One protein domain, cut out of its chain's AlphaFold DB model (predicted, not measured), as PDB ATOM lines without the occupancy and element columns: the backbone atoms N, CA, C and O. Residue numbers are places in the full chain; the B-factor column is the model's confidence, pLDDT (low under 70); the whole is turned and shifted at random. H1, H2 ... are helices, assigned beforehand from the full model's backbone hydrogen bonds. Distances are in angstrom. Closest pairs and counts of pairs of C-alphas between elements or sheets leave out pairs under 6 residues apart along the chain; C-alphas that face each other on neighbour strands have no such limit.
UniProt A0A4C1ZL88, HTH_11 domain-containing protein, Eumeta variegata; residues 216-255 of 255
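Overview. This is residues 216 to 255 of the 255 residues of the protein "HTH_11 domain-containing protein" of Eumeta variegata (UniProt A0A4C1ZL88). Two helices, H1 and then H2, make an open V, its arms joined at the corner by a short link and not packed on each other. The printed part has 40 residues with two named helices and no named strand; the class is all helix. It is loose, with a radius of gyration of the C-alphas of 12.6 A, and flat, spanning 37 by 22 by 12 A.

Arrangement. Start with H1, residues 217 to 231, and go on through a tight link of 5 residues to H2, residues 237 to 252. The two helices are apart, with no C-alpha of one within 8 A of the other. Residues 216 to 224, 226 to 234 and 236 to 255 stand free. In H2 every O i to N i+4 pair is within hydrogen-bond range; in H1, 9 of 11 are.

Along the chain. Find C-alpha 217 at (33.012, 17.753, 25.017); from there H1 runs 22.6 A to C-alpha 231 at (25.742, 10.971, 45.258). H2 runs 22.5 A from C-alpha 237 to C-alpha 252 at (27.119, 36.745, 25.122).

Size, cuts and confidence. The C-alphas farthest apart, those of Gly 232 and Ala 255, are 38.2 A apart. The printed part has no cut. Look for pLDDT under 70 at residues 216 to 217, 219, 227 to 232 and 234.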
ATOM      1  N   THR A 216      37.739  16.615  24.669       64.44
ATOM      2  CA  THR A 216      36.522  16.705  23.866       64.44
ATOM      3  C   THR A 216      35.321  16.882  24.793       64.44
ATOM      4  O   THR A 216      35.316  16.404  25.930       64.44
ATOM      5  N   GLU A 217      34.277  17.545  24.299       69.19
ATOM      6  CA  GLU A 217      33.012  17.753  25.017       69.19
ATOM      7  C   GLU A 217      32.464  16.437  25.599       69.19
ATOM      8  O   GLU A 217      32.116  16.360  26.775       69.19
ATOM      9  N   ARG A 218      32.550  15.350  24.823       70.56
ATOM     10  CA  ARG A 218      32.168  13.991  25.234       70.56
ATOM     11  C   ARG A 218      32.979  13.451  26.421       70.56
ATOM     12  O   ARG A 218      32.414  12.804  27.297       70.56
ATOM     13  N   ASN A 219      34.286  13.730  26.486       69.88
ATOM     14  CA  ASN A 219      35.141  13.351  27.621       69.88
ATOM     15  C   ASN A 219      34.835  14.172  28.885       69.88
ATOM     16  O   ASN A 219      34.978  13.657  29.995       69.88
ATOM     17  N   LEU A 220      34.410  15.430  28.731       75.88
ATOM     18  CA  LEU A 220      33.933  16.256  29.844       75.88
ATOM     19  C   LEU A 220      32.581  15.756  30.361       75.88
ATOM     20  O   LEU A 220      32.471  15.477  31.553       75.88
ATOM     21  N   MET A 221      31.602  15.542  29.476       77.31
ATOM     22  CA  MET A 221      30.290  14.990  29.833       77.31
ATOM     23  C   MET A 221      30.422  13.648  30.562       77.31
ATOM     24  O   MET A 221      29.882  13.497  31.654       77.31
ATOM     25  N   ASN A 222      31.221  12.710  30.035       76.44
ATOM     26  CA  ASN A 222      31.469  11.417  30.684       76.44
ATOM     27  C   ASN A 222      32.081  11.551  32.092       76.44
ATOM     28  O   ASN A 222      31.816  10.720  32.954       76.44
ATOM     29  N   ARG A 223      32.894  12.584  32.357       72.31
ATOM     30  CA  ARG A 223      33.474  12.819  33.692       72.31
ATOM     31  C   ARG A 223      32.489  13.449  34.676       72.31
ATOM     32  O   ARG A 223      32.548  13.105  35.855       72.31
ATOM     33  N   VAL A 224      31.603  14.329  34.207       75.94
ATOM     34  CA  VAL A 224      30.508  14.891  35.020       75.94
ATOM     35  C   VAL A 224      29.533  13.772  35.397       75.94
ATOM     36  O   VAL A 224      29.350  13.513  36.582       75.94
ATOM     37  N   LEU A 225      29.074  12.996  34.407       72.00
ATOM     38  CA  LEU A 225      28.233  11.802  34.581       72.00
ATOM     39  C   LEU A 225      28.745  10.860  35.689       72.00
ATOM     40  O   LEU A 225      28.015  10.538  36.621       72.00
ATOM     41  N   ILE A 226      30.025  10.473  35.636       71.62
ATOM     42  CA  ILE A 226      30.637   9.559  36.622       71.62
ATOM     43  C   ILE A 226      30.798  10.201  38.016       71.62
ATOM     44  O   ILE A 226      30.884   9.489  39.020       71.62
ATOM     45  N   SER A 227      30.886  11.532  38.101       66.62
ATOM     46  CA  SER A 227      31.046  12.233  39.383       66.62
ATOM     47  C   SER A 227      29.734  12.306  40.161       66.62
ATOM     48  O   SER A 227      29.746  12.125  41.377       66.62
ATOM     49  N   ASP A 228      28.623  12.513  39.458       58.66
ATOM     50  CA  ASP A 228      27.320  12.778  40.068       58.66
ATOM     51  C   ASP A 228      26.556  11.488  40.435       58.66
ATOM     52  O   ASP A 228      25.895  11.443  41.477       58.66
ATOM     53  N   ASP A 229      26.759  10.387  39.691       59.19
ATOM     54  CA  ASP A 229      26.255   9.043  40.044       59.19
ATOM     55  C   ASP A 229      26.682   8.595  41.459       59.19
ATOM     56  O   ASP A 229      26.002   7.800  42.112       59.19
ATOM     57  N   ARG A 230      27.798   9.127  41.983       57.12
ATOM     58  CA  ARG A 230      28.290   8.813  43.336       57.12
ATOM     59  C   ARG A 230      27.467   9.414  44.472       57.12
ATOM     60  O   ARG A 230      27.620   8.947  45.599       57.12
ATOM     61  N   GLU A 231      26.619  10.409  44.220       63.53
ATOM     62  CA  GLU A 231      25.742  10.971  45.258       63.53
ATOM     63  C   GLU A 231      24.334  10.353  45.273       63.53
ATOM     64  O   GLU A 231      23.529  10.714  46.133       63.53
ATOM     65  N   GLY A 232      24.018   9.429  44.356       67.75
ATOM     66  CA  GLY A 232      22.707   8.764  44.289       67.75
ATOM     67  C   GLY A 232      21.533   9.708  43.997       67.75
ATOM     68  O   GLY A 232      20.374   9.328  44.153       67.75
ATOM     69  N   LYS A 233      21.825  10.946  43.587       71.56
ATOM     70  CA  LYS A 233      20.845  11.944  43.164       71.56
ATOM     71  C   LYS A 233      20.706  11.835  41.657       71.56
ATOM     72  O   LYS A 233      21.651  12.127  40.932       71.56
ATOM     73  N   THR A 234      19.527  11.453  41.183       68.56
ATOM     74  CA  THR A 234      19.185  11.556  39.765       68.56
ATOM     75  C   THR A 234      19.334  13.010  39.317       68.56
ATOM     76  O   THR A 234      18.577  13.883  39.745       68.56
ATOM     77  N   ILE A 235      20.332  13.275  38.471       71.25
ATOM     78  CA  ILE A 235      20.551  14.600  37.890       71.25
ATOM     79  C   ILE A 235      19.316  14.951  37.065       71.25
ATOM     80  O   ILE A 235      18.964  14.238  36.123       71.25
ATOM     81  N   ASN A 236      18.666  16.066  37.394       82.81
ATOM     82  CA  ASN A 236      17.666  16.631  36.507       82.81
ATOM     83  C   ASN A 236      18.393  17.370  35.370       82.81
ATOM     84  O   ASN A 236      18.870  18.494  35.548       82.81
ATOM     85  N   TRP A 237      18.494  16.708  34.216       78.75
ATOM     86  CA  TRP A 237      19.147  17.242  33.020       78.75
ATOM     87  C   TRP A 237      18.541  18.561  32.546       78.75
ATOM     88  O   TRP A 237      19.294  19.432  32.115       78.75
ATOM     89  N   ASP A 238      17.230  18.757  32.701       82.75
ATOM     90  CA  ASP A 238      16.557  19.989  32.285       82.75
ATOM     91  C   ASP A 238      17.080  21.195  33.079       82.75
ATOM     92  O   ASP A 238      17.363  22.244  32.500       82.75
ATOM     93  N   VAL A 239      17.303  21.027  34.389       83.56
ATOM     94  CA  VAL A 239      17.886  22.069  35.253       83.56
ATOM     95  C   VAL A 239      19.317  22.389  34.819       83.56
ATOM     96  O   VAL A 239      19.668  23.560  34.674       83.56
ATOM     97  N   HIS A 240      20.139  21.371  34.547       80.31
ATOM     98  CA  HIS A 240      21.528  21.582  34.131       80.31
ATOM     99  C   HIS A 240      21.633  22.253  32.748       80.31
ATOM    100  O   HIS A 240      22.413  23.188  32.560       80.31
ATOM    101  N   CYS A 241      20.800  21.839  31.789       82.75
ATOM    102  CA  CYS A 241      20.694  22.482  30.480       82.75
ATOM    103  C   CYS A 241      20.195  23.934  30.589       82.75
ATOM    104  O   CYS A 241      20.691  24.806  29.871       82.75
ATOM    105  N   GLN A 242      19.269  24.222  31.508       90.25
ATOM    106  CA  GLN A 242      18.780  25.578  31.758       90.25
ATOM    107  C   GLN A 242      19.868  26.485  32.362       90.25
ATOM    108  O   GLN A 242      20.009  27.633  31.931       90.25
ATOM    109  N   GLU A 243      20.685  25.978  33.292       91.44
ATOM    110  CA  GLU A 243      21.851  26.701  33.824       91.44
ATOM    111  C   GLU A 243      22.909  26.973  32.741       91.44
ATOM    112  O   GLU A 243      23.386  28.105  32.626       91.44
ATOM    113  N   LEU A 244      23.228  25.981  31.902       84.25
ATOM    114  CA  LEU A 244      24.157  26.125  30.771       84.25
ATOM    115  C   LEU A 244      23.700  27.197  29.772       84.25
ATOM    116  O   LEU A 244      24.491  28.054  29.371       84.25
ATOM    117  N   MET A 245      22.418  27.190  29.399       91.62
ATOM    118  CA  MET A 245      21.853  28.183  28.480       91.62
ATOM    119  C   MET A 245      21.828  29.588  29.091       91.62
ATOM    120  O   MET A 245      22.129  30.562  28.398       91.62
ATOM    121  N   LYS A 246      21.547  29.709  30.395       93.38
ATOM    122  CA  LYS A 246      21.636  30.987  31.114       93.38
ATOM    123  C   LYS A 246      23.073  31.513  31.154       93.38
ATOM    124  O   LYS A 246      23.299  32.679  30.838       93.38
ATOM    125  N   PHE A 247      24.048  30.659  31.473       85.12
ATOM    126  CA  PHE A 247      25.464  31.030  31.493       85.12
ATOM    127  C   PHE A 247      25.950  31.496  30.114       85.12
ATOM    128  O   PHE A 247      26.606  32.532  30.013       85.12
ATOM    129  N   LYS A 248      25.559  30.796  29.038       89.50
ATOM    130  CA  LYS A 248      25.853  31.208  27.659       89.50
ATOM    131  C   LYS A 248      25.341  32.625  27.365       89.50
ATOM    132  O   LYS A 248      26.114  33.460  26.901       89.50
ATOM    133  N   GLN A 249      24.085  32.925  27.702       90.50
ATOM    134  CA  GLN A 249      23.508  34.264  27.512       90.50
ATOM    135  C   GLN A 249      24.193  35.344  28.366       90.50
ATOM    136  O   GLN A 249      24.291  36.493  27.939       90.50
ATOM    137  N   GLU A 250      24.662  35.015  29.573       89.50
ATOM    138  CA  GLU A 250      25.423  35.952  30.410       89.50
ATOM    139  C   GLU A 250      26.823  36.249  29.857       89.50
ATOM    140  O   GLU A 250      27.325  37.352  30.070       89.50
ATOM    141  N   VAL A 251      27.445  35.302  29.145       82.88
ATOM    142  CA  VAL A 251      28.709  35.519  28.425       82.88
ATOM    143  C   VAL A 251      28.476  36.349  27.159       82.88
ATOM    144  O   VAL A 251      29.172  37.337  26.956       82.88
ATOM    145  N   GLU A 252      27.462  36.013  26.355       86.25
ATOM    146  CA  GLU A 252      27.119  36.745  25.122       86.25
ATOM    147  C   GLU A 252      26.714  38.207  25.384       86.25
ATOM    148  O   GLU A 252      26.988  39.070  24.562       86.25
ATOM    149  N   LYS A 253      26.121  38.518  26.547       94.25
ATOM    150  CA  LYS A 253      25.789  39.899  26.961       94.25
ATOM    151  C   LYS A 253      26.974  40.717  27.496       94.25
ATOM    152  O   LYS A 253      26.792  41.896  27.794       94.25
ATOM    153  N   LYS A 254      28.141  40.099  27.702       87.56
ATOM    154  CA  LYS A 254      29.355  40.737  28.253       87.56
ATOM    155  C   LYS A 254      30.481  40.888  27.220       87.56
ATOM    156  O   LYS A 254      31.548  41.379  27.589       87.56
ATOM    157  N   ALA A 255      30.254  40.440  25.984       75.38
ATOM    158  CA  ALA A 255      31.172  40.531  24.850       75.38
ATOM    159  C   ALA A 255      30.785  41.687  23.913       75.38
ATOM    160  O   ALA A 255      31.724  42.284  23.344       75.38
TER     161      ALA A 255